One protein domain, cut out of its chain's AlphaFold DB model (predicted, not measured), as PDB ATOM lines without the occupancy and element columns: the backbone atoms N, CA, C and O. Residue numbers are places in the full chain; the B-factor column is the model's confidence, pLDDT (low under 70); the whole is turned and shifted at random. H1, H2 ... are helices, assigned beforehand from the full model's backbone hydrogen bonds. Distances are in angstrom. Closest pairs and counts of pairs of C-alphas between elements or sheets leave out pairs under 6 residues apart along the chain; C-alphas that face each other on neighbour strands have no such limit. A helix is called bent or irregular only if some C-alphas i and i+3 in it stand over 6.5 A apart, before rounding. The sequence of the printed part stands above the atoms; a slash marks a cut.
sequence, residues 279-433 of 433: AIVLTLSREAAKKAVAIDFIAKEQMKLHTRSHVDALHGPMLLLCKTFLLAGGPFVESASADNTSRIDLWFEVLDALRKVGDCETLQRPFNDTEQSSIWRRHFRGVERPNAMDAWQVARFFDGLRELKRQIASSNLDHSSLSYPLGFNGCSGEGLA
ATOM      1  N   ALA A 279     -13.824  -8.703 -35.363       95.25
ATOM      2  CA  ALA A 279     -14.443  -7.627 -36.146       95.25
ATOM      3  C   ALA A 279     -15.112  -6.564 -35.259       95.25
ATOM      4  O   ALA A 279     -14.954  -5.363 -35.495       95.25
ATOM      5  N   ILE A 280     -15.829  -6.999 -34.221       93.38
ATOM      6  CA  ILE A 280     -16.492  -6.122 -33.252       93.38
ATOM      7  C   ILE A 280     -15.467  -5.293 -32.468       93.38
ATOM      8  O   ILE A 280     -15.611  -4.073 -32.362       93.38
ATOM      9  N   VAL A 281     -14.405  -5.926 -31.958       92.44
ATOM     10  CA  VAL A 281     -13.350  -5.221 -31.213       92.44
ATOM     11  C   VAL A 281     -12.647  -4.186 -32.099       92.44
ATOM     12  O   VAL A 281     -12.502  -3.037 -31.677       92.44
ATOM     13  N   LEU A 282     -12.288  -4.541 -33.339       91.50
ATOM     14  CA  LEU A 282     -11.664  -3.613 -34.294       91.50
ATOM     15  C   LEU A 282     -12.577  -2.443 -34.673       91.50
ATOM     16  O   LEU A 282     -12.110  -1.331 -34.903       91.50
ATOM     17  N   THR A 283     -13.881  -2.695 -34.755       88.25
ATOM     18  CA  THR A 283     -14.873  -1.677 -35.116       88.25
ATOM     19  C   THR A 283     -14.994  -0.602 -34.050       88.25
ATOM     20  O   THR A 283     -15.108   0.588 -34.350       88.25
ATOM     21  N   LEU A 284     -15.023  -1.035 -32.794       82.75
ATOM     22  CA  LEU A 284     -15.392  -0.173 -31.686       82.75
ATOM     23  C   LEU A 284     -14.151   0.446 -31.022       82.75
ATOM     24  O   LEU A 284     -14.255   1.529 -30.449       82.75
ATOM     25  N   SER A 285     -12.966  -0.155 -31.169       82.00
ATOM     26  CA  SER A 285     -11.720   0.361 -30.599       82.00
ATOM     27  C   SER A 285     -10.867   1.141 -31.604       82.00
ATOM     28  O   SER A 285     -10.324   0.575 -32.551       82.00
ATOM     29  N   ARG A 286     -10.651   2.443 -31.351       73.12
ATOM     30  CA  ARG A 286      -9.710   3.258 -32.153       73.12
ATOM     31  C   ARG A 286      -8.250   2.836 -31.997       73.12
ATOM     32  O   ARG A 286      -7.439   3.131 -32.868       73.12
ATOM     33  N   GLU A 287      -7.913   2.240 -30.858       80.25
ATOM     34  CA  GLU A 287      -6.536   1.867 -30.528       80.25
ATOM     35  C   GLU A 287      -6.176   0.472 -31.031       80.25
ATOM     36  O   GLU A 287      -5.004   0.225 -31.302       80.25
ATOM     37  N   ALA A 288      -7.159  -0.424 -31.191       77.94
ATOM     38  CA  ALA A 288      -6.913  -1.769 -31.704       77.94
ATOM     39  C   ALA A 288      -6.569  -1.764 -33.200       77.94
ATOM     40  O   ALA A 288      -5.676  -2.490 -33.624       77.94
ATOM     41  N   ALA A 289      -7.240  -0.933 -34.006       84.12
ATOM     42  CA  ALA A 289      -6.912  -0.794 -35.421       84.12
ATOM     43  C   ALA A 289      -7.305   0.557 -36.019       84.12
ATOM     44  O   ALA A 289      -8.236   1.240 -35.592       84.12
ATOM     45  N   LYS A 290      -6.612   0.906 -37.109       86.50
ATOM     46  CA  LYS A 290      -7.023   1.998 -37.993       86.50
ATOM     47  C   LYS A 290      -8.331   1.626 -38.696       86.50
ATOM     48  O   LYS A 290      -8.478   0.499 -39.165       86.50
ATOM     49  N   LYS A 291      -9.218   2.608 -38.889       85.00
ATOM     50  CA  LYS A 291     -10.505   2.456 -39.599       85.00
ATOM     51  C   LYS A 291     -10.400   1.650 -40.899       85.00
ATOM     52  O   LYS A 291     -11.188   0.737 -41.113       85.00
ATOM     53  N   ALA A 292      -9.428   1.970 -41.756       86.88
ATOM     54  CA  ALA A 292      -9.247   1.294 -43.042       86.88
ATOM     55  C   ALA A 292      -8.964  -0.212 -42.892       86.88
ATOM     56  O   ALA A 292      -9.493  -1.010 -43.658       86.88
ATOM     57  N   VAL A 293      -8.184  -0.597 -41.875       90.19
ATOM     58  CA  VAL A 293      -7.870  -2.003 -41.574       90.19
ATOM     59  C   VAL A 293      -9.125  -2.739 -41.111       90.19
ATOM     60  O   VAL A 293      -9.409  -3.828 -41.599       90.19
ATOM     61  N   ALA A 294      -9.914  -2.125 -40.225       91.19
ATOM     62  CA  ALA A 294     -11.166  -2.710 -39.753       91.19
ATOM     63  C   ALA A 294     -12.186  -2.886 -40.895       91.19
ATOM     64  O   ALA A 294     -12.790  -3.951 -41.020       91.19
ATOM     65  N   ILE A 295     -12.336  -1.883 -41.773       90.06
ATOM     66  CA  ILE A 295     -13.218  -1.966 -42.951       90.06
ATOM     67  C   ILE A 295     -12.775  -3.090 -43.893       90.06
ATOM     68  O   ILE A 295     -13.614  -3.884 -44.317       90.06
ATOM     69  N   ASP A 296     -11.481  -3.171 -44.216       92.75
ATOM     70  CA  ASP A 296     -10.939  -4.213 -45.094       92.75
ATOM     71  C   ASP A 296     -11.141  -5.615 -44.499       92.75
ATOM     72  O   ASP A 296     -11.602  -6.525 -45.191       92.75
ATOM     73  N   PHE A 297     -10.886  -5.782 -43.197       94.50
ATOM     74  CA  PHE A 297     -11.144  -7.037 -42.494       94.50
ATOM     75  C   PHE A 297     -12.621  -7.447 -42.586       94.50
ATOM     76  O   PHE A 297     -12.929  -8.565 -43.000       94.50
ATOM     77  N   ILE A 298     -13.544  -6.535 -42.263       94.56
ATOM     78  CA  ILE A 298     -14.987  -6.810 -42.295       94.56
ATOM     79  C   ILE A 298     -15.451  -7.146 -43.711       94.56
ATOM     80  O   ILE A 298     -16.202  -8.101 -43.894       94.56
ATOM     81  N   ALA A 299     -14.988  -6.408 -44.723       93.31
ATOM     82  CA  ALA A 299     -15.328  -6.684 -46.115       93.31
ATOM     83  C   ALA A 299     -14.859  -8.084 -46.541       93.31
ATOM     84  O   ALA A 299     -15.620  -8.830 -47.160       93.31
ATOM     85  N   LYS A 300     -13.637  -8.478 -46.160       93.56
ATOM     86  CA  LYS A 300     -13.105  -9.825 -46.417       93.56
ATOM     87  C   LYS A 300     -13.917 -10.911 -45.721       93.56
ATOM     88  O   LYS A 300     -14.178 -11.943 -46.338       93.56
ATOM     89  N   GLU A 301     -14.318 -10.703 -44.470       94.25
ATOM     90  CA  GLU A 301     -15.146 -11.682 -43.760       94.25
ATOM     91  C   GLU A 301     -16.546 -11.787 -44.365       94.25
ATOM     92  O   GLU A 301     -16.997 -12.902 -44.612       94.25
ATOM     93  N   GLN A 302     -17.180 -10.667 -44.735       92.88
ATOM     94  CA  GLN A 302     -18.465 -10.661 -45.447       92.88
ATOM     95  C   GLN A 302     -18.406 -11.481 -46.743       92.88
ATOM     96  O   GLN A 302     -19.272 -12.323 -46.978       92.88
ATOM     97  N   MET A 303     -17.363 -11.289 -47.558       91.88
ATOM     98  CA  MET A 303     -17.182 -12.047 -48.801       91.88
ATOM     99  C   MET A 303     -16.998 -13.544 -48.551       91.88
ATOM    100  O   MET A 303     -17.400 -14.353 -49.381       91.88
ATOM    101  N   LYS A 304     -16.401 -13.929 -47.419       91.62
ATOM    102  CA  LYS A 304     -16.068 -15.324 -47.116       91.62
ATOM    103  C   LYS A 304     -17.145 -16.067 -46.338       91.62
ATOM    104  O   LYS A 304     -17.017 -17.282 -46.237       91.62
ATOM    105  N   LEU A 305     -18.205 -15.413 -45.849       89.25
ATOM    106  CA  LEU A 305     -19.238 -16.052 -45.014       89.25
ATOM    107  C   LEU A 305     -19.753 -17.379 -45.592       89.25
ATOM    108  O   LEU A 305     -19.853 -18.360 -44.872       89.25
ATOM    109  N   HIS A 306     -20.000 -17.444 -46.899       87.56
ATOM    110  CA  HIS A 306     -20.512 -18.651 -47.557       87.56
ATOM    111  C   HIS A 306     -19.512 -19.826 -47.614       87.56
ATOM    112  O   HIS A 306     -19.913 -20.962 -47.838       87.56
ATOM    113  N   THR A 307     -18.219 -19.560 -47.416       87.62
ATOM    114  CA  THR A 307     -17.132 -20.562 -47.404       87.62
ATOM    115  C   THR A 307     -16.653 -20.929 -46.002       87.62
ATOM    116  O   THR A 307     -15.779 -21.778 -45.844       87.62
ATOM    117  N   ARG A 308     -17.167 -20.247 -44.979       85.12
ATOM    118  CA  ARG A 308     -16.697 -20.341 -43.600       85.12
ATOM    119  C   ARG A 308     -17.461 -21.423 -42.828       85.12
ATOM    120  O   ARG A 308     -18.636 -21.669 -43.081       85.12
ATOM    121  N   SER A 309     -16.800 -22.041 -41.853       84.38
ATOM    122  CA  SER A 309     -17.401 -23.065 -40.991       84.38
ATOM    123  C   SER A 309     -18.046 -22.433 -39.756       84.38
ATOM    124  O   SER A 309     -17.524 -21.469 -39.203       84.38
ATOM    125  N   HIS A 310     -19.156 -22.991 -39.270       84.56
ATOM    126  CA  HIS A 310     -19.809 -22.546 -38.025       84.56
ATOM    127  C   HIS A 310     -20.266 -21.075 -38.043       84.56
ATOM    128  O   HIS A 310     -20.086 -20.341 -37.075       84.56
ATOM    129  N   VAL A 311     -20.834 -20.622 -39.161       86.81
ATOM    130  CA  VAL A 311     -21.387 -19.268 -39.276       86.81
ATOM    131  C   VAL A 311     -22.706 -19.179 -38.502       86.81
ATOM    132  O   VAL A 311     -23.664 -19.884 -38.813       86.81
ATOM    133  N   ASP A 312     -22.761 -18.316 -37.487       85.50
ATOM    134  CA  ASP A 312     -23.999 -17.962 -36.783       85.50
ATOM    135  C   ASP A 312     -24.979 -17.203 -37.688       85.50
ATOM    136  O   ASP A 312     -24.579 -16.397 -38.530       85.50
ATOM    137  N   ALA A 313     -26.283 -17.383 -37.451       87.94
ATOM    138  CA  ALA A 313     -27.339 -16.691 -38.199       87.94
ATOM    139  C   ALA A 313     -27.208 -15.156 -38.135       87.94
ATOM    140  O   ALA A 313     -27.517 -14.457 -39.101       87.94
ATOM    141  N   LEU A 314     -26.703 -14.630 -37.016       92.00
ATOM    142  CA  LEU A 314     -26.505 -13.197 -36.798       92.00
ATOM    143  C   LEU A 314     -25.139 -12.688 -37.258       92.00
ATOM    144  O   LEU A 314     -24.893 -11.486 -37.207       92.00
ATOM    145  N   HIS A 315     -24.263 -13.553 -37.770       92.00
ATOM    146  CA  HIS A 315     -22.919 -13.151 -38.166       92.00
ATOM    147  C   HIS A 315     -22.942 -12.087 -39.275       92.00
ATOM    148  O   HIS A 315     -22.319 -11.035 -39.147       92.00
ATOM    149  N   GLY A 316     -23.700 -12.330 -40.349       92.62
ATOM    150  CA  GLY A 316     -23.872 -11.370 -41.445       92.62
ATOM    151  C   GLY A 316     -24.446 -10.025 -40.979       92.62
ATOM    152  O   GLY A 316     -23.805  -8.996 -41.211       92.62
ATOM    153  N   PRO A 317     -25.604 -10.012 -40.286       93.94
ATOM    154  CA  PRO A 317     -26.169  -8.801 -39.689       93.94
ATOM    155  C   PRO A 317     -25.188  -8.032 -38.794       93.94
ATOM    156  O   PRO A 317     -25.071  -6.817 -38.921       93.94
ATOM    157  N   MET A 318     -24.423  -8.717 -37.942       94.44
ATOM    158  CA  MET A 318     -23.449  -8.068 -37.060       94.44
ATOM    159  C   MET A 318     -22.270  -7.454 -37.823       94.44
ATOM    160  O   MET A 318     -21.863  -6.335 -37.511       94.44
ATOM    161  N   LEU A 319     -21.744  -8.126 -38.854       93.94
ATOM    162  CA  LEU A 319     -20.712  -7.540 -39.720       93.94
ATOM    163  C   LEU A 319     -21.231  -6.308 -40.471       93.94
ATOM    164  O   LEU A 319     -20.486  -5.346 -40.650       93.94
ATOM    165  N   LEU A 320     -22.500  -6.321 -40.893       91.06
ATOM    166  CA  LEU A 320     -23.146  -5.161 -41.504       91.06
ATOM    167  C   LEU A 320     -23.222  -3.989 -40.518       91.06
ATOM    168  O   LEU A 320     -22.748  -2.904 -40.848       91.06
ATOM    169  N   LEU A 321     -23.703  -4.214 -39.289       90.62
ATOM    170  CA  LEU A 321     -23.717  -3.185 -38.240       90.62
ATOM    171  C   LEU A 321     -22.318  -2.618 -37.976       90.62
ATOM    172  O   LEU A 321     -22.152  -1.402 -37.876       90.62
ATOM    173  N   CYS A 322     -21.304  -3.486 -37.918       91.38
ATOM    174  CA  CYS A 322     -19.922  -3.076 -37.707       91.38
ATOM    175  C   CYS A 322     -19.405  -2.176 -38.840       91.38
ATOM    176  O   CYS A 322     -18.857  -1.096 -38.602       91.38
ATOM    177  N   LYS A 323     -19.629  -2.597 -40.090       87.75
ATOM    178  CA  LYS A 323     -19.259  -1.833 -41.283       87.75
ATOM    179  C   LYS A 323     -19.956  -0.479 -41.304       87.75
ATOM    180  O   LYS A 323     -19.293   0.539 -41.505       87.75
ATOM    181  N   THR A 324     -21.264  -0.450 -41.067       81.44
ATOM    182  CA  THR A 324     -22.031   0.794 -41.102       81.44
ATOM    183  C   THR A 324     -21.599   1.746 -40.000       81.44
ATOM    184  O   THR A 324     -21.430   2.928 -40.270       81.44
ATOM    185  N   PHE A 325     -21.309   1.252 -38.795       81.62
ATOM    186  CA  PHE A 325     -20.773   2.082 -37.718       81.62
ATOM    187  C   PHE A 325     -19.431   2.741 -38.091       81.62
ATOM    188  O   PHE A 325     -19.222   3.927 -37.831       81.62
ATOM    189  N   LEU A 326     -18.528   2.013 -38.759       82.31
ATOM    190  CA  LEU A 326     -17.281   2.597 -39.267       82.31
ATOM    191  C   LEU A 326     -17.549   3.640 -40.361       82.31
ATOM    192  O   LEU A 326     -16.954   4.721 -40.337       82.31
ATOM    193  N   LEU A 327     -18.432   3.342 -41.317       75.56
ATOM    194  CA  LEU A 327     -18.745   4.223 -42.448       75.56
ATOM    195  C   LEU A 327     -19.480   5.501 -42.031       75.56
ATOM    196  O   LEU A 327     -19.135   6.573 -42.520       75.56
ATOM    197  N   ALA A 328     -20.401   5.404 -41.074       66.12
ATOM    198  CA  ALA A 328     -21.185   6.508 -40.518       66.12
ATOM    199  C   ALA A 328     -20.355   7.540 -39.734       66.12
ATOM    200  O   ALA A 328     -20.901   8.510 -39.220       66.12
ATOM    201  N   GLY A 329     -19.038   7.336 -39.637       60.06
ATOM    202  CA  GLY A 329     -18.166   8.190 -38.852       60.06
ATOM    203  C   GLY A 329     -18.371   7.926 -37.372       60.06
ATOM    204  O   GLY A 329     -18.661   8.865 -36.645       60.06
ATOM    205  N   GLY A 330     -18.233   6.659 -36.952       55.25
ATOM    206  CA  GLY A 330     -18.134   6.262 -35.549       55.25
ATOM    207  C   GLY A 330     -16.995   7.007 -34.837       55.25
ATOM    208  O   GLY A 330     -16.828   8.212 -34.969       55.25
ATOM    209  N   PRO A 331     -16.107   6.366 -34.079       47.72
ATOM    210  CA  PRO A 331     -15.100   7.134 -33.372       47.72
ATOM    211  C   PRO A 331     -14.168   7.871 -34.397       47.72
ATOM    212  O   PRO A 331     -13.549   8.875 -34.088       47.72
ATOM    213  N   PHE A 332     -14.142   7.531 -35.675       45.50
ATOM    214  CA  PHE A 332     -13.386   8.273 -36.686       45.50
ATOM    215  C   PHE A 332     -14.245   9.344 -37.378       45.50
ATOM    216  O   PHE A 332     -14.723   9.135 -38.496       45.50
ATOM    217  N   VAL A 333     -14.450  10.478 -36.702       45.28
ATOM    218  CA  VAL A 333     -15.028  11.689 -37.304       45.28
ATOM    219  C   VAL A 333     -13.960  12.331 -38.186       45.28
ATOM    220  O   VAL A 333     -13.241  13.231 -37.766       45.28
ATOM    221  N   GLU A 334     -13.829  11.844 -39.413       41.69
ATOM    222  CA  GLU A 334     -13.315  12.673 -40.496       41.69
ATOM    223  C   GLU A 334     -14.519  13.169 -41.283       41.69
ATOM    224  O   GLU A 334     -15.364  12.390 -41.732       41.69
ATOM    225  N   SER A 335     -14.614  14.492 -41.374       42.06
ATOM    226  CA  SER A 335     -15.616  15.258 -42.102       42.06
ATOM    227  C   SER A 335     -15.532  14.963 -43.601       42.06
ATOM    228  O   SER A 335     -15.027  15.769 -44.377       42.06
ATOM    229  N   ALA A 336     -15.987  13.787 -44.019       41.72
ATOM    230  CA  ALA A 336     -16.152  13.462 -45.422       41.72
ATOM    231  C   ALA A 336     -17.598  13.748 -45.837       41.72
ATOM    232  O   ALA A 336     -18.563  13.306 -45.203       41.72
ATOM    233  N   SER A 337     -17.711  14.507 -46.922       46.16
ATOM    234  CA  SER A 337     -18.907  14.887 -47.668       46.16
ATOM    235  C   SER A 337     -19.599  13.678 -48.315       46.16
ATOM    236  O   SER A 337     -19.743  13.621 -49.536       46.16
ATOM    237  N   ALA A 338     -19.972  12.669 -47.527       53.25
ATOM    238  CA  ALA A 338     -20.843  11.609 -48.015       53.25
ATOM    239  C   ALA A 338     -22.194  12.233 -48.391       53.25
ATOM    240  O   ALA A 338     -22.768  12.975 -47.587       53.25
ATOM    241  N   ASP A 339     -22.653  11.957 -49.612       62.66
ATOM    242  CA  ASP A 339     -23.965  12.371 -50.107       62.66
ATOM    243  C   ASP A 339     -25.064  11.926 -49.122       62.66
ATOM    244  O   ASP A 339     -25.006  10.837 -48.548       62.66
ATOM    245  N   ASN A 340     -26.066  12.775 -48.889       65.06
ATOM    246  CA  ASN A 340     -27.133  12.495 -47.922       65.06
ATOM    247  C   ASN A 340     -27.903  11.218 -48.284       65.06
ATOM    248  O   ASN A 340     -28.293  10.471 -47.386       65.06
ATOM    249  N   THR A 341     -28.042  10.926 -49.579       64.19
ATOM    250  CA  THR A 341     -28.668   9.701 -50.092       64.19
ATOM    251  C   THR A 341     -27.974   8.448 -49.555       64.19
ATOM    252  O   THR A 341     -28.628   7.569 -48.997       64.19
ATOM    253  N   SER A 342     -26.635   8.408 -49.578       74.75
ATOM    254  CA  SER A 342     -25.885   7.241 -49.099       74.75
ATOM    255  C   SER A 342     -26.008   7.035 -47.587       74.75
ATOM    256  O   SER A 342     -25.849   5.923 -47.097       74.75
ATOM    257  N   ARG A 343     -26.268   8.099 -46.814       74.44
ATOM    258  CA  ARG A 343     -26.457   8.005 -45.354       74.44
ATOM    259  C   ARG A 343     -27.830   7.455 -44.981       74.44
ATOM    260  O   ARG A 343     -27.942   6.743 -43.985       74.44
ATOM    261  N   ILE A 344     -28.852   7.775 -45.769       77.75
ATOM    262  CA  ILE A 344     -30.214   7.266 -45.587       77.75
ATOM    263  C   ILE A 344     -30.253   5.760 -45.861       77.75
ATOM    264  O   ILE A 344     -30.784   5.010 -45.042       77.75
ATOM    265  N   ASP A 345     -29.620   5.310 -46.945       80.88
ATOM    266  CA  ASP A 345     -29.533   3.883 -47.278       80.88
ATOM    267  C   ASP A 345     -28.822   3.095 -46.167       80.88
ATOM    268  O   ASP A 345     -29.348   2.101 -45.663       80.88
ATOM    269  N   LEU A 346     -27.683   3.611 -45.679       80.56
ATOM    270  CA  LEU A 346     -26.963   3.037 -44.537       80.56
ATOM    271  C   LEU A 346     -27.832   2.952 -43.272       80.56
ATOM    272  O   LEU A 346     -27.730   1.989 -42.513       80.56
ATOM    273  N   TRP A 347     -28.688   3.944 -43.021       84.00
ATOM    274  CA  TRP A 347     -29.595   3.923 -41.873       84.00
ATOM    275  C   TRP A 347     -30.664   2.835 -41.990       84.00
ATOM    276  O   TRP A 347     -30.923   2.126 -41.015       84.00
ATOM    277  N   PHE A 348     -31.259   2.655 -43.169       85.19
ATOM    278  CA  PHE A 348     -32.222   1.576 -43.385       85.19
ATOM    279  C   PHE A 348     -31.578   0.192 -43.257       85.19
ATOM    280  O   PHE A 348     -32.178  -0.692 -42.641       85.19
ATOM    281  N   GLU A 349     -30.346   0.021 -43.742       86.25
ATOM    282  CA  GLU A 349     -29.561  -1.200 -43.534       86.25
ATOM    283  C   GLU A 349     -29.306  -1.477 -42.045       86.25
ATOM    284  O   GLU A 349     -29.452  -2.613 -41.588       86.25
ATOM    285  N   VAL A 350     -28.985  -0.441 -41.260       87.56
ATOM    286  CA  VAL A 350     -28.826  -0.565 -39.802       87.56
ATOM    287  C   VAL A 350     -30.127  -0.991 -39.145       87.56
ATOM    288  O   VAL A 350     -30.112  -1.897 -38.316       87.56
ATOM    289  N   LEU A 351     -31.254  -0.370 -39.497       87.81
ATOM    290  CA  LEU A 351     -32.544  -0.733 -38.914       87.81
ATOM    291  C   LEU A 351     -32.933  -2.176 -39.247       87.81
ATOM    292  O   LEU A 351     -33.435  -2.877 -38.371       87.81
ATOM    293  N   ASP A 352     -32.692  -2.639 -40.474       89.56
ATOM    294  CA  ASP A 352     -32.922  -4.036 -40.850       89.56
ATOM    295  C   ASP A 352     -32.029  -4.997 -40.051       89.56
ATOM    296  O   ASP A 352     -32.512  -5.978 -39.482       89.56
ATOM    297  N   ALA A 353     -30.740  -4.682 -39.922       90.94
ATOM    298  CA  ALA A 353     -29.819  -5.495 -39.140       90.94
ATOM    299  C   ALA A 353     -30.170  -5.506 -37.641       90.94
ATOM    300  O   ALA A 353     -30.170  -6.573 -37.030       90.94
ATOM    301  N   LEU A 354     -30.553  -4.365 -37.054       90.81
ATOM    302  CA  LEU A 354     -31.027  -4.296 -35.669       90.81
ATOM    303  C   LEU A 354     -32.313  -5.102 -35.468       90.81
ATOM    304  O   LEU A 354     -32.434  -5.788 -34.460       90.81
ATOM    305  N   ARG A 355     -33.256  -5.091 -36.420       90.94
ATOM    306  CA  ARG A 355     -34.457  -5.947 -36.342       90.94
ATOM    307  C   ARG A 355     -34.107  -7.433 -36.334       90.94
ATOM    308  O   ARG A 355     -34.761  -8.188 -35.627       90.94
ATOM    309  N   LYS A 356     -33.084  -7.844 -37.091       92.19
ATOM    310  CA  LYS A 356     -32.587  -9.230 -37.100       92.19
ATOM    311  C   LYS A 356     -31.889  -9.608 -35.794       92.19
ATOM    312  O   LYS A 356     -32.046 -10.735 -35.348       92.19
ATOM    313  N   VAL A 357     -31.140  -8.678 -35.196       90.88
ATOM    314  CA  VAL A 357     -30.516  -8.863 -33.873       90.88
ATOM    315  C   VAL A 357     -31.569  -8.895 -32.761       90.88
ATOM    316  O   VAL A 357     -31.423  -9.650 -31.812       90.88
ATOM    317  N   GLY A 358     -32.648  -8.122 -32.879       90.31
ATOM    318  CA  GLY A 358     -33.790  -8.151 -31.963       90.31
ATOM    319  C   GLY A 358     -33.626  -7.236 -30.748       90.31
ATOM    320  O   GLY A 358     -34.419  -6.304 -30.588       90.31
ATOM    321  N   ASP A 359     -32.605  -7.472 -29.920       89.75
ATOM    322  CA  ASP A 359     -32.429  -6.791 -28.628       89.75
ATOM    323  C   ASP A 359     -30.963  -6.590 -28.181       89.75
ATOM    324  O   ASP A 359     -30.002  -6.996 -28.840       89.75
ATOM    325  N   CYS A 360     -30.798  -5.900 -27.045       86.44
ATOM    326  CA  CYS A 360     -29.502  -5.581 -26.437       86.44
ATOM    327  C   CYS A 360     -28.697  -6.808 -25.994       86.44
ATOM    328  O   CYS A 360     -27.470  -6.801 -26.099       86.44
ATOM    329  N   GLU A 361     -29.367  -7.832 -25.467       87.69
ATOM    330  CA  GLU A 361     -28.714  -9.044 -24.968       87.69
ATOM    331  C   GLU A 361     -28.112  -9.827 -26.137       87.69
ATOM    332  O   GLU A 361     -26.926 -10.164 -26.139       87.69
ATOM    333  N   THR A 362     -28.895  -9.983 -27.201       90.00
ATOM    334  CA  THR A 362     -28.486 -10.626 -28.447       90.00
ATOM    335  C   THR A 362     -27.397  -9.829 -29.167       90.00
ATOM    336  O   THR A 362     -26.499 -10.410 -29.775       90.00
ATOM    337  N   LEU A 363     -27.393  -8.495 -29.062       90.12
ATOM    338  CA  LEU A 363     -26.296  -7.666 -29.576       90.12
ATOM    339  C   LEU A 363     -24.967  -7.961 -28.856       90.12
ATOM    340  O   LEU A 363     -23.911  -8.010 -29.490       90.12
ATOM    341  N   GLN A 364     -25.011  -8.177 -27.538       89.31
ATOM    342  CA  GLN A 364     -23.832  -8.549 -26.750       89.31
ATOM    343  C   GLN A 364     -23.400  -9.994 -26.997       89.31
ATOM    344  O   GLN A 364     -22.199 -10.275 -26.999       89.31
ATOM    345  N   ARG A 365     -24.353 -10.897 -27.235       88.94
ATOM    346  CA  ARG A 365     -24.132 -12.329 -27.454       88.94
ATOM    347  C   ARG A 365     -24.836 -12.780 -28.746       88.94
ATOM    348  O   ARG A 365     -25.858 -13.455 -28.680       88.94
ATOM    349  N   PRO A 366     -24.283 -12.461 -29.934       88.88
ATOM    350  CA  PRO A 366     -24.930 -12.704 -31.231       88.88
ATOM    351  C   PRO A 366     -24.814 -14.167 -31.696       88.88
ATOM    352  O   PRO A 366     -24.631 -14.451 -32.880       88.88
ATOM    353  N   PHE A 367     -24.853 -15.105 -30.754       85.56
ATOM    354  CA  PHE A 367     -24.505 -16.503 -30.948       85.56
ATOM    355  C   PHE A 367     -25.668 -17.401 -30.551       85.56
ATOM    356  O   PHE A 367     -26.299 -17.170 -29.524       85.56
ATOM    357  N   ASN A 368     -25.930 -18.451 -31.329       70.25
ATOM    358  CA  ASN A 368     -27.002 -19.385 -30.988       70.25
ATOM    359  C   ASN A 368     -26.528 -20.414 -29.940       70.25
ATOM    360  O   ASN A 368     -25.583 -21.171 -30.177       70.25
ATOM    361  N   ASP A 369     -27.197 -20.467 -28.785       64.88
ATOM    362  CA  ASP A 369     -26.759 -21.256 -27.625       64.88
ATOM    363  C   ASP A 369     -27.059 -22.765 -27.715       64.88
ATOM    364  O   ASP A 369     -26.536 -23.534 -26.911       64.88
ATOM    365  N   THR A 370     -27.849 -23.238 -28.682       62.41
ATOM    366  CA  THR A 370     -28.327 -24.636 -28.685       62.41
ATOM    367  C   THR A 370     -27.354 -25.628 -29.333       62.41
ATOM    368  O   THR A 370     -26.867 -26.533 -28.660       62.41
ATOM    369  N   GLU A 371     -26.996 -25.464 -30.609       55.22
ATOM    370  CA  GLU A 371     -26.037 -26.366 -31.283       55.22
ATOM    371  C   GLU A 371     -24.593 -25.859 -31.228       55.22
ATOM    372  O   GLU A 371     -23.651 -26.639 -31.069       55.22
ATOM    373  N   GLN A 372     -24.379 -24.546 -31.306       56.12
ATOM    374  CA  GLN A 372     -23.030 -23.987 -31.407       56.12
ATOM    375  C   GLN A 372     -22.318 -23.842 -30.061       56.12
ATOM    376  O   GLN A 372     -21.083 -23.827 -30.019       56.12
ATOM    377  N   SER A 373     -23.071 -23.800 -28.958       61.03
ATOM    378  CA  SER A 373     -22.520 -23.966 -27.608       61.03
ATOM    379  C   SER A 373     -21.822 -25.321 -27.470       61.03
ATOM    380  O   SER A 373     -20.752 -25.394 -26.872       61.03
ATOM    381  N   SER A 374     -22.334 -26.379 -28.116       67.69
ATOM    382  CA  SER A 374     -21.691 -27.701 -28.096       67.69
ATOM    383  C   SER A 374     -20.327 -27.706 -28.802       67.69
ATOM    384  O   SER A 374     -19.379 -28.312 -28.306       67.69
ATOM    385  N   ILE A 375     -20.202 -26.984 -29.922       81.38
ATOM    386  CA  ILE A 375     -18.959 -26.888 -30.700       81.38
ATOM    387  C   ILE A 375     -17.952 -26.009 -29.965       81.38
ATOM    388  O   ILE A 375     -16.823 -26.435 -29.744       81.38
ATOM    389  N   TRP A 376     -18.375 -24.833 -29.496       85.50
ATOM    390  CA  TRP A 376     -17.540 -23.966 -28.663       85.50
ATOM    391  C   TRP A 376     -16.988 -24.718 -27.450       85.50
ATOM    392  O   TRP A 376     -15.778 -24.784 -27.246       85.50
ATOM    393  N   ARG A 377     -17.872 -25.359 -26.675       83.88
ATOM    394  CA  ARG A 377     -17.478 -26.133 -25.493       83.88
ATOM    395  C   ARG A 377     -16.556 -27.296 -25.853       83.88
ATOM    396  O   ARG A 377     -15.725 -27.659 -25.030       83.88
ATOM    397  N   ARG A 378     -16.651 -27.864 -27.060       84.56
ATOM    398  CA  ARG A 378     -15.717 -28.895 -27.533       84.56
ATOM    399  C   ARG A 378     -14.325 -28.324 -27.809       84.56
ATOM    400  O   ARG A 378     -13.351 -28.913 -27.354       84.56
ATOM    401  N   HIS A 379     -14.230 -27.190 -28.506       84.81
ATOM    402  CA  HIS A 379     -12.947 -26.538 -28.801       84.81
ATOM    403  C   HIS A 379     -12.268 -25.989 -27.540       84.81
ATOM    404  O   HIS A 379     -11.051 -26.077 -27.412       84.81
ATOM    405  N   PHE A 380     -13.054 -25.495 -26.580       89.88
ATOM    406  CA  PHE A 380     -12.554 -24.803 -25.390       89.88
ATOM    407  C   PHE A 380     -12.919 -25.515 -24.083       89.88
ATOM    408  O   PHE A 380     -13.176 -24.867 -23.074       89.88
ATOM    409  N   ARG A 381     -12.976 -26.855 -24.102       87.56
ATOM    410  CA  ARG A 381     -13.099 -27.739 -22.919       87.56
ATOM    411  C   ARG A 381     -14.159 -27.308 -21.890       87.56
ATOM    412  O   ARG A 381     -13.944 -27.353 -20.685       87.56
ATOM    413  N   GLY A 382     -15.330 -26.909 -22.369       83.62
ATOM    414  CA  GLY A 382     -16.466 -26.533 -21.528       83.62
ATOM    415  C   GLY A 382     -16.452 -25.093 -21.016       83.62
ATOM    416  O   GLY A 382     -17.400 -24.712 -20.334       83.62
ATOM    417  N   VAL A 383     -15.448 -24.279 -21.365       87.62
ATOM    418  CA  VAL A 383     -15.444 -22.849 -21.036       87.62
ATOM    419  C   VAL A 383     -16.606 -22.155 -21.743       87.62
ATOM    420  O   VAL A 383     -16.878 -22.407 -22.917       87.62
ATOM    421  N   GLU A 384     -17.313 -21.284 -21.025       86.00
ATOM    422  CA  GLU A 384     -18.421 -20.518 -21.589       86.00
ATOM    423  C   GLU A 384     -17.931 -19.526 -22.653       86.00
ATOM    424  O   GLU A 384     -16.843 -18.955 -22.547       86.00
ATOM    425  N   ARG A 385     -18.741 -19.321 -23.697       88.12
ATOM    426  CA  ARG A 385     -18.453 -18.316 -24.718       88.12
ATOM    427  C   ARG A 385     -18.620 -16.918 -24.116       88.12
ATOM    428  O   ARG A 385     -19.703 -16.622 -23.618       88.12
ATOM    429  N   PRO A 386     -17.591 -16.055 -24.151       89.56
ATOM    430  CA  PRO A 386     -17.726 -14.702 -23.640       89.56
ATOM    431  C   PRO A 386     -18.647 -13.872 -24.538       89.56
ATOM    432  O   PRO A 386     -18.836 -14.185 -25.713       89.56
ATOM    433  N   ASN A 387     -19.171 -12.769 -24.007       90.50
ATOM    434  CA  ASN A 387     -19.912 -11.806 -24.819       90.50
ATOM    435  C   ASN A 387     -18.999 -11.215 -25.906       90.50
ATOM    436  O   ASN A 387     -17.811 -10.943 -25.680       90.50
ATOM    437  N   ALA A 388     -19.561 -11.013 -27.094       89.88
ATOM    438  CA  ALA A 388     -18.884 -10.376 -28.213       89.88
ATOM    439  C   ALA A 388     -18.664  -8.883 -27.967       89.88
ATOM    440  O   ALA A 388     -17.568  -8.375 -28.212       89.88
ATOM    441  N   MET A 389     -19.673  -8.217 -27.404       90.94
ATOM    442  CA  MET A 389     -19.597  -6.822 -26.980       90.94
ATOM    443  C   MET A 389     -19.654  -6.712 -25.460       90.94
ATOM    444  O   MET A 389     -20.438  -7.395 -24.803       90.94
ATOM    445  N   ASP A 390     -18.834  -5.821 -24.912       88.06
ATOM    446  CA  ASP A 390     -18.998  -5.333 -23.543       88.06
ATOM    447  C   ASP A 390     -19.991  -4.147 -23.500       88.06
ATOM    448  O   ASP A 390     -20.391  -3.592 -24.528       88.06
ATOM    449  N   ALA A 391     -20.440  -3.763 -22.308       82.50
ATOM    450  CA  ALA A 391     -21.429  -2.706 -22.113       82.50
ATOM    451  C   ALA A 391     -20.911  -1.335 -22.584       82.50
ATOM    452  O   ALA A 391     -21.683  -0.528 -23.106       82.50
ATOM    453  N   TRP A 392     -19.603  -1.090 -22.470       81.81
ATOM    454  CA  TRP A 392     -18.952   0.107 -23.006       81.81
ATOM    455  C   TRP A 392     -19.050   0.174 -24.530       81.81
ATOM    456  O   TRP A 392     -19.412   1.199 -25.108       81.81
ATOM    457  N   GLN A 393     -18.757  -0.940 -25.189       86.12
ATOM    458  CA  GLN A 393     -18.848  -1.121 -26.627       86.12
ATOM    459  C   GLN A 393     -20.278  -0.921 -27.126       86.12
ATOM    460  O   GLN A 393     -20.463  -0.223 -28.122       86.12
ATOM    461  N   VAL A 394     -21.277  -1.452 -26.414       87.00
ATOM    462  CA  VAL A 394     -22.696  -1.201 -26.713       87.00
ATOM    463  C   VAL A 394     -23.034   0.283 -26.571       87.00
ATOM    464  O   VAL A 394     -23.592   0.865 -27.500       87.00
ATOM    465  N   ALA A 395     -22.646   0.927 -25.468       80.31
ATOM    466  CA  ALA A 395     -22.916   2.348 -25.255       80.31
ATOM    467  C   ALA A 395     -22.337   3.218 -26.387       80.31
ATOM    468  O   ALA A 395     -23.075   3.986 -27.009       80.31
ATOM    469  N   ARG A 396     -21.055   3.019 -26.737       81.06
ATOM    470  CA  ARG A 396     -20.402   3.739 -27.846       81.06
ATOM    471  C   ARG A 396     -21.039   3.447 -29.202       81.06
ATOM    472  O   ARG A 396     -21.116   4.339 -30.046       81.06
ATOM    473  N   PHE A 397     -21.467   2.207 -29.431       84.56
ATOM    474  CA  PHE A 397     -22.163   1.835 -30.659       84.56
ATOM    475  C   PHE A 397     -23.442   2.670 -30.824       84.56
ATOM    476  O   PHE A 397     -23.643   3.309 -31.858       84.56
ATOM    477  N   PHE A 398     -24.255   2.774 -29.769       81.06
ATOM    478  CA  PHE A 398     -25.469   3.591 -29.783       81.06
ATOM    479  C   PHE A 398     -25.211   5.102 -29.775       81.06
ATOM    480  O   PHE A 398     -26.016   5.843 -30.341       81.06
ATOM    481  N   ASP A 399     -24.110   5.577 -29.181       78.56
ATOM    482  CA  ASP A 399     -23.668   6.970 -29.336       78.56
ATOM    483  C   ASP A 399     -23.438   7.307 -30.817       78.56
ATOM    484  O   ASP A 399     -23.958   8.309 -31.311       78.56
ATOM    485  N   GLY A 400     -22.728   6.445 -31.555       77.31
ATOM    486  CA  GLY A 400     -22.492   6.656 -32.986       77.31
ATOM    487  C   GLY A 400     -23.765   6.553 -33.831       77.31
ATOM    488  O   GLY A 400     -23.956   7.360 -34.739       77.31
ATOM    489  N   LEU A 401     -24.684   5.637 -33.508       79.38
ATOM    490  CA  LEU A 401     -25.982   5.575 -34.193       79.38
ATOM    491  C   LEU A 401     -26.843   6.821 -33.940       79.38
ATOM    492  O   LEU A 401     -27.504   7.309 -34.858       79.38
ATOM    493  N   ARG A 402     -26.819   7.374 -32.718       79.56
ATOM    494  CA  ARG A 402     -27.493   8.645 -32.405       79.56
ATOM    495  C   ARG A 402     -26.926   9.793 -33.228       79.56
ATOM    496  O   ARG A 402     -27.694  10.622 -33.714       79.56
ATOM    497  N   GLU A 403     -25.612   9.825 -33.409       77.00
ATOM    498  CA  GLU A 403     -24.957  10.839 -34.227       77.00
ATOM    499  C   GLU A 403     -25.322  10.701 -35.714       77.00
ATOM    500  O   GLU A 403     -25.717  11.687 -36.333       77.00
ATOM    501  N   LEU A 404     -25.319   9.481 -36.267       77.06
ATOM    502  CA  LEU A 404     -25.802   9.222 -37.629       77.06
ATOM    503  C   LEU A 404     -27.254   9.691 -37.809       77.06
ATOM    504  O   LEU A 404     -27.568  10.423 -38.749       77.06
ATOM    505  N   LYS A 405     -28.135   9.333 -36.867       78.88
ATOM    506  CA  LYS A 405     -29.533   9.778 -36.863       78.88
ATOM    507  C   LYS A 405     -29.644  11.303 -36.842       78.88
ATOM    508  O   LYS A 405     -30.471  11.855 -37.564       78.88
ATOM    509  N   ARG A 406     -28.826  11.995 -36.041       78.19
ATOM    510  CA  ARG A 406     -28.799  13.466 -35.964       78.19
ATOM    511  C   ARG A 406     -28.383  14.092 -37.296       78.19
ATOM    512  O   ARG A 406     -28.998  15.066 -37.727       78.19
ATOM    513  N   GLN A 407     -27.380  13.519 -37.959       76.31
ATOM    514  CA  GLN A 407     -26.928  13.978 -39.272       76.31
ATOM    515  C   GLN A 407     -28.025  13.811 -40.333       76.31
ATOM    516  O   GLN A 407     -28.277  14.744 -41.092       76.31
ATOM    517  N   ILE A 408     -28.749  12.690 -40.332       75.62
ATOM    518  CA  ILE A 408     -29.886  12.462 -41.242       75.62
ATOM    519  C   ILE A 408     -31.055  13.402 -40.912       75.62
ATOM    520  O   ILE A 408     -31.627  14.021 -41.803       75.62
ATOM    521  N   ALA A 409     -31.390  13.581 -39.635       74.50
ATOM    522  CA  ALA A 409     -32.474  14.467 -39.207       74.50
ATOM    523  C   ALA A 409     -32.251  15.932 -39.627       74.50
ATOM    524  O   ALA A 409     -33.210  16.632 -39.938       74.50
ATOM    525  N   SER A 410     -30.994  16.383 -39.707       70.00
ATOM    526  CA  SER A 410     -30.650  17.723 -40.205       70.00
ATOM    527  C   SER A 410     -30.936  17.942 -41.703       70.00
ATOM    528  O   SER A 410     -30.801  19.061 -42.188       70.00
ATOM    529  N   SER A 411     -31.362  16.900 -42.428       64.81
ATOM    530  CA  SER A 411     -31.624  16.914 -43.875       64.81
ATOM    531  C   SER A 411     -33.116  16.896 -44.276       64.81
ATOM    532  O   SER A 411     -33.429  16.561 -45.413       64.81
ATOM    533  N   ASN A 412     -34.033  17.322 -43.388       60.88
ATOM    534  CA  ASN A 412     -35.489  17.465 -43.634       60.88
ATOM    535  C   ASN A 412     -36.258  16.158 -43.944       60.88
ATOM    536  O   ASN A 412     -37.160  16.144 -44.781       60.88
ATOM    537  N   LEU A 413     -35.947  15.061 -43.248       59.88
ATOM    538  CA  LEU A 413     -36.718  13.806 -43.304       59.88
ATOM    539  C   LEU A 413     -37.666  13.647 -42.108       59.88
ATOM    540  O   LEU A 413     -37.347  14.061 -40.994       59.88
ATOM    541  N   ASP A 414     -38.810  12.999 -42.344       57.78
ATOM    542  CA  ASP A 414     -39.839  12.721 -41.337       57.78
ATOM    543  C   ASP A 414     -39.280  11.864 -40.179       57.78
ATOM    544  O   ASP A 414     -38.867  10.709 -40.351       57.78
ATOM    545  N   HIS A 415     -39.263  12.452 -38.979       57.91
ATOM    546  CA  HIS A 415     -38.646  11.904 -37.769       57.91
ATOM    547  C   HIS A 415     -39.275  10.590 -37.280       57.91
ATOM    548  O   HIS A 415     -38.633   9.853 -36.525       57.91
ATOM    549  N   SER A 416     -40.502  10.284 -37.711       55.97
ATOM    550  CA  SER A 416     -41.241   9.075 -37.327       55.97
ATOM    551  C   SER A 416     -40.590   7.776 -37.833       55.97
ATOM    552  O   SER A 416     -40.698   6.737 -37.179       55.97
ATOM    553  N   SER A 417     -39.835   7.840 -38.935       59.53
ATOM    554  CA  SER A 417     -39.142   6.700 -39.561       59.53
ATOM    555  C   SER A 417     -37.785   6.338 -38.927       59.53
ATOM    556  O   SER A 417     -37.169   5.333 -39.284       59.53
ATOM    557  N   LEU A 418     -37.307   7.141 -37.964       64.88
ATOM    558  CA  LEU A 418     -35.964   7.038 -37.377       64.88
ATOM    559  C   LEU A 418     -35.958   6.406 -35.968       64.88
ATOM    560  O   LEU A 418     -35.030   6.639 -35.186       64.88
ATOM    561  N   SER A 419     -37.004   5.680 -35.573       72.75
ATOM    562  CA  SER A 419     -37.058   4.991 -34.276       72.75
ATOM    563  C   SER A 419     -36.242   3.691 -34.289       72.75
ATOM    564  O   SER A 419     -36.211   2.966 -35.283       72.75
ATOM    565  N   TYR A 420     -35.557   3.399 -33.179       78.88
ATOM    566  CA  TYR A 420     -34.917   2.095 -32.987       78.88
ATOM    567  C   TYR A 420     -35.983   1.012 -32.743       78.88
ATOM    568  O   TYR A 420     -37.064   1.332 -32.238       78.88
ATOM    569  N   PRO A 421     -35.702  -0.267 -33.055       81.38
ATOM    570  CA  PRO A 421     -36.586  -1.363 -32.668       81.38
ATOM    571  C   PRO A 421     -36.778  -1.425 -31.141       81.38
ATOM    572  O   PRO A 421     -35.865  -1.100 -30.382       81.38
ATOM    573  N   LEU A 422     -37.959  -1.869 -30.691       77.31
ATOM    574  CA  LEU A 422     -38.376  -1.840 -29.278       77.31
ATOM    575  C   LEU A 422     -37.385  -2.520 -28.311       77.31
ATOM    576  O   LEU A 422     -37.237  -2.058 -27.181       77.31
ATOM    577  N   GLY A 423     -36.677  -3.563 -28.758       79.31
ATOM    578  CA  GLY A 423     -35.700  -4.314 -27.958       79.31
ATOM    579  C   GLY A 423     -34.412  -3.558 -27.601       79.31
ATOM    580  O   GLY A 423     -33.597  -4.079 -26.844       79.31
ATOM    581  N   PHE A 424     -34.218  -2.331 -28.102       81.88
ATOM    582  CA  PHE A 424     -32.993  -1.545 -27.886       81.88
ATOM    583  C   PHE A 424     -33.165  -0.328 -26.968       81.88
ATOM    584  O   PHE A 424     -32.198   0.388 -26.708       81.88
ATOM    585  N   ASN A 425     -34.366  -0.096 -26.433       69.81
ATOM    586  CA  ASN A 425     -34.655   1.077 -25.599       69.81
ATOM    587  C   ASN A 425     -33.836   1.128 -24.287       69.81
ATOM    588  O   ASN A 425     -33.684   2.202 -23.717       69.81
ATOM    589  N   GLY A 426     -33.281  -0.003 -23.825       64.81
ATOM    590  CA  GLY A 426     -32.451  -0.102 -22.610       64.81
ATOM    591  C   GLY A 426     -30.932  -0.109 -22.839       64.81
ATOM    592  O   GLY A 426     -30.170  -0.118 -21.872       64.81
ATOM    593  N   CYS A 427     -30.467  -0.082 -24.092       69.25
ATOM    594  CA  CYS A 427     -29.047  -0.240 -24.436       69.25
ATOM    595  C   CYS A 427     -28.161   0.965 -24.064       69.25
ATOM    596  O   CYS A 427     -26.935   0.874 -24.112       69.25
ATOM    597  N   SER A 428     -28.745   2.113 -23.710       55.62
ATOM    598  CA  SER A 428     -28.045   3.391 -23.504       55.62
ATOM    599  C   SER A 428     -27.404   3.566 -22.117       55.62
ATOM    600  O   SER A 428     -27.213   4.690 -21.663       55.62
ATOM    601  N   GLY A 429     -27.052   2.477 -21.427       49.84
ATOM    602  CA  GLY A 429     -26.337   2.523 -20.141       49.84
ATOM    603  C   GLY A 429     -27.182   2.929 -18.921       49.84
ATOM    604  O   GLY A 429     -26.668   2.950 -17.803       49.84
ATOM    605  N   GLU A 430     -28.474   3.221 -19.092       38.66
ATOM    606  CA  GLU A 430     -29.409   3.429 -17.974       38.66
ATOM    607  C   GLU A 430     -30.054   2.125 -17.481       38.66
ATOM    608  O   GLU A 430     -30.417   2.059 -16.312       38.66
ATOM    609  N   GLY A 431     -30.121   1.082 -18.323       35.12
ATOM    610  CA  GLY A 431     -30.686  -0.234 -17.978       35.12
ATOM    611  C   GLY A 431     -29.722  -1.427 -18.073       35.12
ATOM    612  O   GLY A 431     -30.116  -2.535 -17.740       35.12
ATOM    613  N   LEU A 432     -28.476  -1.222 -18.516       37.44
ATOM    614  CA  LEU A 432     -27.432  -2.268 -18.609       37.44
ATOM    615  C   LEU A 432     -26.481  -2.270 -17.397       37.44
ATOM    616  O   LEU A 432     -25.369  -2.792 -17.473       37.44
ATOM    617  N   ALA A 433     -26.872  -1.573 -16.333       35.06
ATOM    618  CA  ALA A 433     -26.001  -1.175 -15.247       35.06
ATOM    619  C   ALA A 433     -26.280  -1.966 -13.979       35.06
ATOM    620  O   ALA A 433     -27.361  -1.783 -13.388       35.06
TER     621      ALA A 433
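Overview. This is residues 279 to 433 of the 433 residues of an uncharacterized protein of Trypanosoma vivax (strain Y486) (UniProt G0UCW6). The longest helix, H7, crosses over a core of helices in which H3 is in the middle, with H2 and H4 packed antiparallel on two sides of it and short H1 packed beside H2 and H3. H6 lies away from the other helices at one end of the long axis, between two links, and after H7 the chain turns through short H8 into a tail with no named element. The printed part has 155 residues, with eight named helices, H1 to H8 in order, and no named strand: the class is all helix. It is compact, with a radius of gyration of the C-alphas of 16.2 A, and elongated in outline, spanning 53 by 33 by 28 A.

Arrangement. Start at H7, residues 391 to 409, which with H3, residues 315 to 327, is a hub touching four helices. H7 and H3 only just touch, with 3 pairs of C-alphas within 8 A, Phe 325 and Gly 400 closest at 6.8 A, at a steep tilt of 60 degrees. H7 touches H4, residues 340 to 357, with residues 404 to 408 alone; the closest C-alphas, of Ile 344 and Ile 408, are 6.8 A apart. H3 and H4 form a hairpin at a shallow tilt of 31 degrees, with the C-alphas of Pro 317 and Ala 353 closest at 5.0 A. H3 also forms a hairpin with H2, residues 291 to 307, closest at Ile 295 and Lys 323, 6.3 A between C-alphas. H1, residues 279 to 284, touches H3, closest at the C-alphas of Thr 283 and Cys 322, 5.8 A. H5, residues 360 to 364, only just touches H7, with 3 pairs of C-alphas within 8 A, Gln 364 and Val 394 closest at 7.4 A. H8, residues 415 to 418, is near H4, while H6, residues 372 to 379, touches no helix. Every O i to N i+4 pair is within hydrogen-bond range in H1, H3, H4, H5, H6 and H7, against 11 of 13 in H2; H8 is too short for such a pair.

Along the chain. Find C-alpha 391 at (-21.429, -2.706, -22.113); H7 runs 26.6 A from there to C-alpha 409. H4 measures 25.8 A, H3 18.4 A, and H2 25.2 A; H2 is irregular, with C-alphas 303 and 306 7.5 A apart. H1 begins at C-alpha 279, (-14.443, -7.627, -36.146), and H8 ends at C-alpha 418, (-35.964, 7.038, -37.377).

Size, cuts and confidence. The C-alphas farthest apart, of Arg 381 and Asn 412, are 54.5 A apart. The printed part has no cut, and the links H3 to H4 and H6 to H7 are long. Look for pLDDT under 70 at residues 328 to 341, 369 to 374, 411 to 418 and 425 to 433.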